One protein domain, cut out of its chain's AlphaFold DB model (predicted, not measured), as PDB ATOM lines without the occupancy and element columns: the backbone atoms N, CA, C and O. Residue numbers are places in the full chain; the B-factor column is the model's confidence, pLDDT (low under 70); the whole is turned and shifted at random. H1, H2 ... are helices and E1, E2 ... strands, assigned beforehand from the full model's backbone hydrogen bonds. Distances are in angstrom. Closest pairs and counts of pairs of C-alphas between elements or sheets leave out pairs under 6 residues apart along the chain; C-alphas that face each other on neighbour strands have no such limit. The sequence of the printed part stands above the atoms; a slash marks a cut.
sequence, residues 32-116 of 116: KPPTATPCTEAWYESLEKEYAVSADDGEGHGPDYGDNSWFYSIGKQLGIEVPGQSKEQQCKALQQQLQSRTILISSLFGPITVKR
ATOM      1  N   LYS A  32     -20.731  20.162 -33.708       89.69
ATOM      2  CA  LYS A  32     -20.197  21.032 -34.752       89.69
ATOM      3  C   LYS A  32     -18.987  20.364 -35.402       89.69
ATOM      4  O   LYS A  32     -18.109  19.904 -34.674       89.69
ATOM      5  N   PRO A  33     -18.907  20.345 -36.744       89.31
ATOM      6  CA  PRO A  33     -17.715  19.871 -37.430       89.31
ATOM      7  C   PRO A  33     -16.478  20.660 -36.980       89.31
ATOM      8  O   PRO A  33     -16.577  21.887 -36.845       89.31
ATOM      9  N   PRO A  34     -15.317  20.005 -36.804       90.31
ATOM     10  CA  PRO A  34     -14.071  20.696 -36.510       90.31
ATOM     11  C   PRO A  34     -13.743  21.744 -37.571       90.31
ATOM     12  O   PRO A  34     -13.906  21.505 -38.772       90.31
ATOM     13  N   THR A  35     -13.235  22.893 -37.131       92.25
ATOM     14  CA  THR A  35     -12.705  23.944 -38.018       92.25
ATOM     15  C   THR A  35     -11.182  23.915 -38.116       92.25
ATOM     16  O   THR A  35     -10.620  24.551 -39.004       92.25
ATOM     17  N   ALA A  36     -10.511  23.209 -37.202       93.31
ATOM     18  CA  ALA A  36      -9.066  23.024 -37.218       93.31
ATOM     19  C   ALA A  36      -8.621  22.152 -38.404       93.31
ATOM     20  O   ALA A  36      -9.394  21.359 -38.948       93.31
ATOM     21  N   THR A  37      -7.354  22.287 -38.795       94.75
ATOM     22  CA  THR A  37      -6.757  21.476 -39.861       94.75
ATOM     23  C   THR A  37      -6.738  19.996 -39.455       94.75
ATOM     24  O   THR A  37      -6.239  19.692 -38.369       94.75
ATOM     25  N   PRO A  38      -7.226  19.064 -40.298       94.25
ATOM     26  CA  PRO A  38      -7.222  17.636 -39.981       94.25
ATOM     27  C   PRO A  38      -5.829  17.103 -39.618       94.25
ATOM     28  O   PRO A  38      -4.829  17.580 -40.156       94.25
ATOM     29  N   CYS A  39      -5.782  16.090 -38.747       92.25
ATOM     30  CA  CYS A  39      -4.560  15.490 -38.187       92.25
ATOM     31  C   CYS A  39      -3.690  16.418 -37.308       92.25
ATOM     32  O   CYS A  39      -2.533  16.088 -37.048       92.25
ATOM     33  N   THR A  40      -4.198  17.565 -36.851       92.94
ATOM     34  CA  THR A  40      -3.498  18.396 -35.851       92.94
ATOM     35  C   THR A  40      -4.010  18.106 -34.445       92.94
ATOM     36  O   THR A  40      -5.143  17.658 -34.290       92.94
ATOM     37  N   GLU A  41      -3.216  18.413 -33.420       88.81
ATOM     38  CA  GLU A  41      -3.625  18.241 -32.017       88.81
ATOM     39  C   GLU A  41      -4.952  18.949 -31.717       88.81
ATOM     40  O   GLU A  41      -5.920  18.331 -31.289       88.81
ATOM     41  N   ALA A  42      -5.053  20.224 -32.104       90.94
ATOM     42  CA  ALA A  42      -6.273  21.011 -31.949       90.94
ATOM     43  C   ALA A  42      -7.490  20.392 -32.665       90.94
ATOM     44  O   ALA A  42      -8.634  20.628 -32.277       90.94
ATOM     45  N   TRP A  43      -7.267  19.615 -33.729       93.06
ATOM     46  CA  TRP A  43      -8.333  18.886 -34.405       93.06
ATOM     47  C   TRP A  43      -8.778  17.664 -33.601       93.06
ATOM     48  O   TRP A  43      -9.983  17.500 -33.412       93.06
ATOM     49  N   TYR A  44      -7.848  16.866 -33.074       89.12
ATOM     50  CA  TYR A  44      -8.171  15.726 -32.207       89.12
ATOM     51  C   TYR A  44      -8.907  16.168 -30.937       89.12
ATOM     52  O   TYR A  44     -10.005  15.680 -30.674       89.12
ATOM     53  N   GLU A  45      -8.397  17.185 -30.238       86.62
ATOM     54  CA  GLU A  45      -9.053  17.756 -29.052       86.62
ATOM     55  C   GLU A  45     -10.476  18.244 -29.358       86.62
ATOM     56  O   GLU A  45     -11.412  18.060 -28.573       86.62
ATOM     57  N   SER A  46     -10.669  18.866 -30.529       89.81
ATOM     58  CA  SER A  46     -11.996  19.324 -30.937       89.81
ATOM     59  C   SER A  46     -12.965  18.164 -31.162       89.81
ATOM     60  O   SER A  46     -14.150  18.311 -30.868       89.81
ATOM     61  N   LEU A  47     -12.481  17.013 -31.636       89.38
ATOM     62  CA  LEU A  47     -13.313  15.834 -31.840       89.38
ATOM     63  C   LEU A  47     -13.780  15.250 -30.517       89.38
ATOM     64  O   LEU A  47     -14.980  15.033 -30.353       89.38
ATOM     65  N   GLU A  48     -12.876  15.058 -29.562       84.31
ATOM     66  CA  GLU A  48     -13.239  14.539 -28.242       84.31
ATOM     67  C   GLU A  48     -14.261  15.442 -27.555       84.31
ATOM     68  O   GLU A  48     -15.323  14.997 -27.111       84.31
ATOM     69  N   LYS A  49     -13.994  16.750 -27.566       85.69
ATOM     70  CA  LYS A  49     -14.872  17.744 -26.954       85.69
ATOM     71  C   LYS A  49     -16.248  17.793 -27.617       85.69
ATOM     72  O   LYS A  49     -17.273  17.803 -26.933       85.69
ATOM     73  N   GLU A  50     -16.294  17.879 -28.945       87.75
ATOM     74  CA  GLU A  50     -17.550  18.118 -29.658       87.75
ATOM     75  C   GLU A  50     -18.367  16.852 -29.866       87.75
ATOM     76  O   GLU A  50     -19.597  16.937 -29.869       87.75
ATOM     77  N   TYR A  51     -17.738  15.687 -29.973       83.44
ATOM     78  CA  TYR A  51     -18.428  14.433 -30.258       83.44
ATOM     79  C   TYR A  51     -18.537  13.510 -29.043       83.44
ATOM     80  O   TYR A  51     -19.228  12.498 -29.138       83.44
ATOM     81  N   ALA A  52     -17.943  13.888 -27.900       70.62
ATOM     82  CA  ALA A  52     -17.909  13.083 -26.673       70.62
ATOM     83  C   ALA A  52     -17.413  11.652 -26.936       70.62
ATOM     84  O   ALA A  52     -17.864  10.685 -26.321       70.62
ATOM     85  N   VAL A  53     -16.517  11.541 -27.910       68.12
ATOM     86  CA  VAL A  53     -15.856  10.307 -28.291       68.12
ATOM     87  C   VAL A  53     -14.638  10.159 -27.399       68.12
ATOM     88  O   VAL A  53     -13.846  11.089 -27.286       68.12
ATOM     89  N   SER A  54     -14.527   9.015 -26.732       63.75
ATOM     90  CA  SER A  54     -13.344   8.684 -25.946       63.75
ATOM     91  C   SER A  54     -12.528   7.659 -26.711       63.75
ATOM     92  O   SER A  54     -13.071   6.638 -27.157       63.75
ATOM     93  N   ALA A  55     -11.241   7.945 -26.856       59.38
ATOM     94  CA  ALA A  55     -10.236   6.969 -27.243       59.38
ATOM     95  C   ALA A  55      -9.400   6.475 -26.053       59.38
ATOM     96  O   ALA A  55      -8.448   5.733 -26.253       59.38
ATOM     97  N   ASP A  56      -9.779   6.866 -24.834       59.38
ATOM     98  CA  ASP A  56      -9.191   6.357 -23.602       59.38
ATOM     99  C   ASP A  56      -9.610   4.894 -23.396       59.38
ATOM    100  O   ASP A  56     -10.800   4.577 -23.280       59.38
ATOM    101  N   ASP A  57      -8.622   4.008 -23.374       59.16
ATOM    102  CA  ASP A  57      -8.753   2.605 -22.988       59.16
ATOM    103  C   ASP A  57      -8.656   2.407 -21.463       59.16
ATOM    104  O   ASP A  57      -8.858   1.295 -20.967       59.16
ATOM    105  N   GLY A  58      -8.426   3.489 -20.708       56.31
ATOM    106  CA  GLY A  58      -8.290   3.476 -19.259       56.31
ATOM    107  C   GLY A  58      -6.876   3.156 -18.774       56.31
ATOM    108  O   GLY A  58      -6.699   2.954 -17.570       56.31
ATOM    109  N   GLU A  59      -5.871   3.123 -19.657       61.12
ATOM    110  CA  GLU A  59      -4.474   2.848 -19.287       61.12
ATOM    111  C   GLU A  59      -3.695   4.099 -18.839       61.12
ATOM    112  O   GLU A  59      -2.568   4.000 -18.352       61.12
ATOM    113  N   GLY A  60      -4.293   5.294 -18.911       57.69
ATOM    114  CA  GLY A  60      -3.717   6.519 -18.337       57.69
ATOM    115  C   GLY A  60      -2.564   7.133 -19.140       57.69
ATOM    116  O   GLY A  60      -1.939   8.089 -18.676       57.69
ATOM    117  N   HIS A  61      -2.302   6.630 -20.350       61.12
ATOM    118  CA  HIS A  61      -1.332   7.201 -21.293       61.12
ATOM    119  C   HIS A  61      -1.939   8.248 -22.238       61.12
ATOM    120  O   HIS A  61      -1.213   8.893 -22.993       61.12
ATOM    121  N   GLY A  62      -3.242   8.498 -22.106       58.91
ATOM    122  CA  GLY A  62      -3.990   9.334 -23.030       58.91
ATOM    123  C   GLY A  62      -4.288   8.590 -24.338       58.91
ATOM    124  O   GLY A  62      -3.739   7.522 -24.593       58.91
ATOM    125  N   PRO A  63      -5.197   9.124 -25.153       64.38
ATOM    126  CA  PRO A  63      -5.611   8.492 -26.398       64.38
ATOM    127  C   PRO A  63      -4.485   8.472 -27.446       64.38
ATOM    128  O   PRO A  63      -3.885   9.503 -27.755       64.38
ATOM    129  N   ASP A  64      -4.262   7.312 -28.068       74.12
ATOM    130  CA  ASP A  64      -3.351   7.149 -29.209       74.12
ATOM    131  C   ASP A  64      -3.958   7.754 -30.490       74.12
ATOM    132  O   ASP A  64      -4.486   7.070 -31.373       74.12
ATOM    133  N   TYR A  65      -3.932   9.084 -30.590       81.00
ATOM    134  CA  TYR A  65      -4.593   9.803 -31.675       81.00
ATOM    135  C   TYR A  65      -4.086   9.431 -33.072       81.00
ATOM    136  O   TYR A  65      -2.903   9.539 -33.411       81.00
ATOM    137  N   GLY A  66      -5.044   9.126 -33.950       78.62
ATOM    138  CA  GLY A  66      -4.801   8.977 -35.381       78.62
ATOM    139  C   GLY A  66      -4.153   7.654 -35.785       78.62
ATOM    140  O   GLY A  66      -3.667   7.549 -36.913       78.62
ATOM    141  N   ASP A  67      -4.137   6.650 -34.911       85.38
ATOM    142  CA  ASP A  67      -3.888   5.274 -35.322       85.38
ATOM    143  C   ASP A  67      -5.158   4.634 -35.937       85.38
ATOM    144  O   ASP A  67      -6.262   5.194 -35.925       85.38
ATOM    145  N   ASN A  68      -5.015   3.443 -36.524       86.12
ATOM    146  CA  ASN A  68      -6.145   2.760 -37.162       86.12
ATOM    147  C   ASN A  68      -7.233   2.351 -36.154       86.12
ATOM    148  O   ASN A  68      -8.420   2.383 -36.488       86.12
ATOM    149  N   SER A  69      -6.831   1.964 -34.941       84.00
ATOM    150  CA  SER A  69      -7.714   1.573 -33.833       84.00
ATOM    151  C   SER A  69      -8.646   2.716 -33.459       84.00
ATOM    152  O   SER A  69      -9.857   2.533 -33.323       84.00
ATOM    153  N   TRP A  70      -8.070   3.907 -33.360       87.00
ATOM    154  CA  TRP A  70      -8.711   5.158 -33.033       87.00
ATOM    155  C   TRP A  70      -9.749   5.503 -34.091       87.00
ATOM    156  O   TRP A  70     -10.933   5.597 -33.769       87.00
ATOM    157  N   PHE A  71      -9.372   5.570 -35.374       89.75
ATOM    158  CA  PHE A  71     -10.336   5.862 -36.445       89.75
ATOM    159  C   PHE A  71     -11.483   4.849 -36.496       89.75
ATOM    160  O   PHE A  71     -12.634   5.235 -36.718       89.75
ATOM    161  N   TYR A  72     -11.189   3.567 -36.269       86.81
ATOM    162  CA  TYR A  72     -12.207   2.525 -36.205       86.81
ATOM    163  C   TYR A  72     -13.163   2.724 -35.018       86.81
ATOM    164  O   TYR A  72     -14.381   2.662 -35.196       86.81
ATOM    165  N   SER A  73     -12.633   3.004 -33.825       86.44
ATOM    166  CA  SER A  73     -13.428   3.260 -32.618       86.44
ATOM    167  C   SER A  73     -14.334   4.478 -32.797       86.44
ATOM    168  O   SER A  73     -15.548   4.378 -32.611       86.44
ATOM    169  N   ILE A  74     -13.774   5.595 -33.273       88.06
ATOM    170  CA  ILE A  74     -14.517   6.822 -33.575       88.06
ATOM    171  C   ILE A  74     -15.610   6.555 -34.614       88.06
ATOM    172  O   ILE A  74     -16.771   6.916 -34.410       88.06
ATOM    173  N   GLY A  75     -15.267   5.885 -35.717       90.06
ATOM    174  CA  GLY A  75     -16.221   5.532 -36.766       90.06
ATOM    175  C   GLY A  75     -17.382   4.697 -36.227       90.06
ATOM    176  O   GLY A  75     -18.544   4.992 -36.508       90.06
ATOM    177  N   LYS A  76     -17.092   3.713 -35.368       88.06
ATOM    178  CA  LYS A  76     -18.103   2.877 -34.714       88.06
ATOM    179  C   LYS A  76     -18.993   3.681 -33.763       88.06
ATOM    180  O   LYS A  76     -20.211   3.533 -33.829       88.06
ATOM    181  N   GLN A  77     -18.414   4.531 -32.913       87.00
ATOM    182  CA  GLN A  77     -19.161   5.378 -31.972       87.00
ATOM    183  C   GLN A  77     -20.094   6.356 -32.702       87.00
ATOM    184  O   GLN A  77     -21.211   6.603 -32.254       87.00
ATOM    185  N   LEU A  78     -19.661   6.875 -33.853       88.31
ATOM    186  CA  LEU A  78     -20.423   7.826 -34.661       88.31
ATOM    187  C   LEU A  78     -21.280   7.164 -35.752       88.31
ATOM    188  O   LEU A  78     -22.005   7.861 -36.460       88.31
ATOM    189  N   GLY A  79     -21.217   5.845 -35.936       89.44
ATOM    190  CA  GLY A  79     -21.930   5.149 -37.013       89.44
ATOM    191  C   GLY A  79     -21.532   5.621 -38.421       89.44
ATOM    192  O   GLY A  79     -22.387   5.742 -39.304       89.44
ATOM    193  N   ILE A  80     -20.252   5.936 -38.629       90.12
ATOM    194  CA  ILE A  80     -19.685   6.369 -39.914       90.12
ATOM    195  C   ILE A  80     -18.481   5.516 -40.301       90.12
ATOM    196  O   ILE A  80     -17.736   5.024 -39.459       90.12
ATOM    197  N   GLU A  81     -18.267   5.380 -41.603       91.88
ATOM    198  CA  GLU A  81     -17.082   4.724 -42.144       91.88
ATOM    199  C   GLU A  81     -15.975   5.756 -42.379       91.88
ATOM    200  O   GLU A  81     -16.230   6.832 -42.931       91.88
ATOM    201  N   VAL A  82     -14.750   5.419 -41.970       93.12
ATOM    202  CA  VAL A  82     -13.555   6.257 -42.149       93.12
ATOM    203  C   VAL A  82     -12.582   5.544 -43.095       93.12
ATOM    204  O   VAL A  82     -11.710   4.803 -42.640       93.12
ATOM    205  N   PRO A  83     -12.740   5.705 -44.421       91.31
ATOM    206  CA  PRO A  83     -11.866   5.061 -45.393       91.31
ATOM    207  C   PRO A  83     -10.482   5.722 -45.447       91.31
ATOM    208  O   PRO A  83     -10.341   6.931 -45.269       91.31
ATOM    209  N   GLY A  84      -9.462   4.932 -45.776       89.19
ATOM    210  CA  GLY A  84      -8.099   5.411 -46.007       89.19
ATOM    211  C   GLY A  84      -7.057   4.359 -45.646       89.19
ATOM    212  O   GLY A  84      -7.304   3.502 -44.805       89.19
ATOM    213  N   GLN A  85      -5.903   4.418 -46.308       88.81
ATOM    214  CA  GLN A  85      -4.752   3.549 -46.033       88.81
ATOM    215  C   GLN A  85      -3.647   4.272 -45.252       88.81
ATOM    216  O   GLN A  85      -2.780   3.620 -44.681       88.81
ATOM    217  N   SER A  86      -3.672   5.610 -45.226       92.62
ATOM    218  CA  SER A  86      -2.791   6.431 -44.392       92.62
ATOM    219  C   SER A  86      -3.595   7.260 -43.393       92.62
ATOM    220  O   SER A  86      -4.754   7.604 -43.646       92.62
ATOM    221  N   LYS A  87      -2.938   7.657 -42.299       91.44
ATOM    222  CA  LYS A  87      -3.500   8.547 -41.277       91.44
ATOM    223  C   LYS A  87      -4.063   9.834 -41.883       91.44
ATOM    224  O   LYS A  87      -5.182  10.234 -41.583       91.44
ATOM    225  N   GLU A  88      -3.333  10.464 -42.801       93.69
ATOM    226  CA  GLU A  88      -3.763  11.703 -43.462       93.69
ATOM    227  C   GLU A  88      -5.018  11.500 -44.313       93.69
ATOM    228  O   GLU A  88      -5.872  12.389 -44.377       93.69
ATOM    229  N   GLN A  89      -5.143  10.344 -44.974       95.38
ATOM    230  CA  GLN A  89      -6.350   9.997 -45.725       95.38
ATOM    231  C   GLN A  89      -7.537   9.813 -44.778       95.38
ATOM    232  O   GLN A  89      -8.597  10.385 -45.029       95.38
ATOM    233  N   GLN A  90      -7.342   9.096 -43.671       95.56
ATOM    234  CA  GLN A  90      -8.383   8.853 -42.675       95.56
ATOM    235  C   GLN A  90      -8.825  10.144 -41.972       95.56
ATOM    236  O   GLN A  90     -10.026  10.387 -41.872       95.56
ATOM    237  N   CYS A  91      -7.908  11.039 -41.582       95.19
ATOM    238  CA  CYS A  91      -8.278  12.347 -41.023       95.19
ATOM    239  C   CYS A  91      -9.134  13.163 -41.996       95.19
ATOM    240  O   CYS A  91     -10.139  13.756 -41.604       95.19
ATOM    241  N   LYS A  92      -8.746  13.205 -43.279       95.75
ATOM    242  CA  LYS A  92      -9.509  13.923 -44.311       95.75
ATOM    243  C   LYS A  92     -10.880  13.293 -44.526       95.75
ATOM    244  O   LYS A  92     -11.867  14.020 -44.601       95.75
ATOM    245  N   ALA A  93     -10.946  11.967 -44.599       95.69
ATOM    246  CA  ALA A  93     -12.197  11.245 -44.775       95.69
ATOM    247  C   ALA A  93     -13.137  11.460 -43.583       95.69
ATOM    248  O   ALA A  93     -14.305  11.793 -43.780       95.69
ATOM    249  N   LEU A  94     -12.629  11.362 -42.352       94.69
ATOM    250  CA  LEU A  94     -13.395  11.647 -41.142       94.69
ATOM    251  C   LEU A  94     -13.905  13.092 -41.154       94.69
ATOM    252  O   LEU A  94     -15.108  13.306 -41.031       94.69
ATOM    253  N   GLN A  95     -13.042  14.078 -41.420       95.69
ATOM    254  CA  GLN A  95     -13.457  15.480 -41.540       95.69
ATOM    255  C   GLN A  95     -14.603  15.661 -42.551       95.69
ATOM    256  O   GLN A  95     -15.586  16.345 -42.262       95.69
ATOM    257  N   GLN A  96     -14.513  15.027 -43.722       95.00
ATOM    258  CA  GLN A  96     -15.558  15.087 -44.747       95.00
ATOM    259  C   GLN A  96     -16.876  14.451 -44.283       95.00
ATOM    260  O   GLN A  96     -17.952  15.008 -44.525       95.00
ATOM    261  N   GLN A  97     -16.821  13.307 -43.593       94.19
ATOM    262  CA  GLN A  97     -18.016  12.682 -43.016       94.19
ATOM    263  C   GLN A  97     -18.680  13.611 -41.995       94.19
ATOM    264  O   GLN A  97     -19.896  13.779 -42.027       94.19
ATOM    265  N   LEU A  98     -17.896  14.266 -41.138       92.75
ATOM    266  CA  LEU A  98     -18.419  15.181 -40.123       92.75
ATOM    267  C   LEU A  98     -19.037  16.442 -40.739       92.75
ATOM    268  O   LEU A  98     -20.077  16.901 -40.281       92.75
ATOM    269  N   GLN A  99     -18.458  16.980 -41.816       93.12
ATOM    270  CA  GLN A  99     -18.995  18.159 -42.514       93.12
ATOM    271  C   GLN A  99     -20.278  17.873 -43.313       93.12
ATOM    272  O   GLN A  99     -21.142  18.748 -43.463       93.12
ATOM    273  N   SER A 100     -20.413  16.652 -43.835       91.75
ATOM    274  CA  SER A 100     -21.551  16.227 -44.664       91.75
ATOM    275  C   SER A 100     -22.750  15.718 -43.859       91.75
ATOM    276  O   SER A 100     -23.794  15.418 -44.438       91.75
ATOM    277  N   ARG A 101     -22.633  15.628 -42.530       90.50
ATOM    278  CA  ARG A 101     -23.648  15.019 -41.665       90.50
ATOM    279  C   ARG A 101     -24.052  15.940 -40.530       90.50
ATOM    280  O   ARG A 101     -23.312  16.831 -40.122       90.50
ATOM    281  N   THR A 102     -25.243  15.690 -40.011       89.50
ATOM    282  CA  THR A 102     -25.695  16.259 -38.746       89.50
ATOM    283  C   THR A 102     -25.589  15.162 -37.701       89.50
ATOM    284  O   THR A 102     -26.233  14.122 -37.827       89.50
ATOM    285  N   ILE A 103     -24.765  15.382 -36.681       88.62
ATOM    286  CA  ILE A 103     -24.594  14.436 -35.579       88.62
ATOM    287  C   ILE A 103     -25.241  15.044 -34.341       88.62
ATOM    288  O   ILE A 103     -24.889  16.146 -33.918       88.62
ATOM    289  N   LEU A 104     -26.224  14.339 -33.790       88.44
ATOM    290  CA  LEU A 104     -26.904  14.699 -32.556       88.44
ATOM    291  C   LEU A 104     -26.264  13.925 -31.410       88.44
ATOM    292  O   LEU A 104     -26.261  12.702 -31.426       88.44
ATOM    293  N   ILE A 105     -25.743  14.629 -30.414       87.00
ATOM    294  CA  ILE A 105     -25.219  14.026 -29.192       87.00
ATOM    295  C   ILE A 105     -26.301  14.145 -28.131       87.00
ATOM    296  O   ILE A 105     -26.659  15.259 -27.743       87.00
ATOM    297  N   SER A 106     -26.840  13.009 -27.689       83.19
ATOM    298  CA  SER A 106     -27.845  12.941 -26.629       83.19
ATOM    299  C   SER A 106     -27.299  12.186 -25.425       83.19
ATOM    300  O   SER A 106     -26.733  11.106 -25.585       83.19
ATOM    301  N   SER A 107     -27.520  12.693 -24.210       79.81
ATOM    302  CA  SER A 107     -27.162  11.950 -22.991       79.81
ATOM    303  C   SER A 107     -28.020  10.697 -22.773       79.81
ATOM    304  O   SER A 107     -27.630   9.817 -22.014       79.81
ATOM    305  N   LEU A 108     -29.175  10.605 -23.441       78.81
ATOM    306  CA  LEU A 108     -30.117   9.493 -23.297       78.81
ATOM    307  C   LEU A 108     -29.829   8.329 -24.252       78.81
ATOM    308  O   LEU A 108     -30.109   7.181 -23.916       78.81
ATOM    309  N   PHE A 109     -29.303   8.623 -25.442       78.12
ATOM    310  CA  PHE A 109     -29.181   7.644 -26.530       78.12
ATOM    311  C   PHE A 109     -27.789   7.597 -27.174       78.12
ATOM    312  O   PHE A 109     -27.565   6.778 -28.059       78.12
ATOM    313  N   GLY A 110     -26.856   8.456 -26.750       78.06
ATOM    314  CA  GLY A 110     -25.546   8.597 -27.381       78.06
ATOM    315  C   GLY A 110     -25.593   9.381 -28.704       78.06
ATOM    316  O   GLY A 110     -26.538  10.147 -28.938       78.06
ATOM    317  N   PRO A 111     -24.559   9.245 -29.555       81.56
ATOM    318  CA  PRO A 111     -24.493   9.893 -30.859       81.56
ATOM    319  C   PRO A 111     -25.503   9.291 -31.842       81.56
ATOM    320  O   PRO A 111     -25.557   8.080 -32.043       81.56
ATOM    321  N   ILE A 112     -26.268  10.146 -32.515       82.81
ATOM    322  CA  ILE A 112     -27.171   9.777 -33.605       82.81
ATOM    323  C   ILE A 112     -26.737  10.533 -34.853       82.81
ATOM    324  O   ILE A 112     -26.761  11.765 -34.898       82.81
ATOM    325  N   THR A 113     -26.375   9.785 -35.889       83.31
ATOM    326  CA  THR A 113     -25.886  10.348 -37.146       83.31
ATOM    327  C   THR A 113     -26.991  10.397 -38.188       83.31
ATOM    328  O   THR A 113     -27.544   9.374 -38.584       83.31
ATOM    329  N   VAL A 114     -27.266  11.600 -38.687       83.81
ATOM    330  CA  VAL A 114     -28.242  11.865 -39.744       83.81
ATOM    331  C   VAL A 114     -27.495  12.364 -40.979       83.81
ATOM    332  O   VAL A 114     -26.732  13.333 -40.916       83.81
ATOM    333  N   LYS A 115     -27.685  11.687 -42.118       77.69
ATOM    334  CA  LYS A 115     -27.191  12.193 -43.406       77.69
ATOM    335  C   LYS A 115     -27.984  13.446 -43.772       77.69
ATOM    336  O   LYS A 115     -29.209  13.424 -43.672       77.69
ATOM    337  N   ARG A 116     -27.274  14.516 -44.133       66.88
ATOM    338  CA  ARG A 116     -27.895  15.730 -44.667       66.88
ATOM    339  C   ARG A 116     -28.467  15.463 -46.055       66.88
ATOM    340  O   ARG A 116     -27.857  14.645 -46.782       66.88
TER     341      ARG A 116
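What this domain is: This is residues 32 to 116 of the 116 residues of an uncharacterized protein of Chromobacterium violaceum (UniProt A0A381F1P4). Three helices, H1, H2 and H3, run roughly the same way with their centres in a loosely spaced triangle, and a small hairpin of two strands, E1 and E2, stands across the ends where they finish. A long link, residues 52 to 67, leads from that end back to the start of H2. You have 85 printed residues, in the order H1 H2 H3 E1 E2; the sheet, E1 - E2, is antiparallel, and the class is mixed, helices and strands. The whole is compact, with a radius of gyration of the C-alphas of 12.1 A, and rounded, spanning 31 by 27 by 20 A.

Where its parts are: Find C-alpha 101 at (-23.648, 15.019, -41.665); from there E1 runs 15.7 A to residue 106. E2, residues 110 to 115, runs 16.5 A to C-alpha 115 at (-27.191, 12.193, -43.406). H3, residues 87 to 100, is 19.9 A long. H2, residues 68 to 78, and H1, residues 41 to 51, are each 15.4 A long; H1 begins at C-alpha 41, (-3.625, 18.241, -32.017).

How they stand to each other: Look first at the hairpin E1 and E2, antiparallel at 159 degrees, where N 104 and O 112 are within hydrogen-bond range at 2.9 A. The closest C-alphas of H2 and E2, those of Leu 78 and Pro 111, are 5.9 A apart; those of H1 and E1, Tyr 51 and Ile 105, are 6.9 A apart. H2 and H3 are close but not clearly touching, with the C-alphas of Phe 71 and Gln 90 closest at 7.2 A. They run the same way at a shallow tilt of 11 degrees. H1 is near H2, with 5 pairs of C-alphas within 10 A, and near H3, with 6. In H1, H2 and H3 every O i to N i+4 pair is within hydrogen-bond range.

The domain as a whole: The C-alphas farthest apart are those of Gly 60 and Arg 116, 36.9 A. The printed part has no cut. The link H1 to H2 is long, and H3 to E1 is tight. Look for pLDDT under 70 at residues 53 to 63 and residue 116.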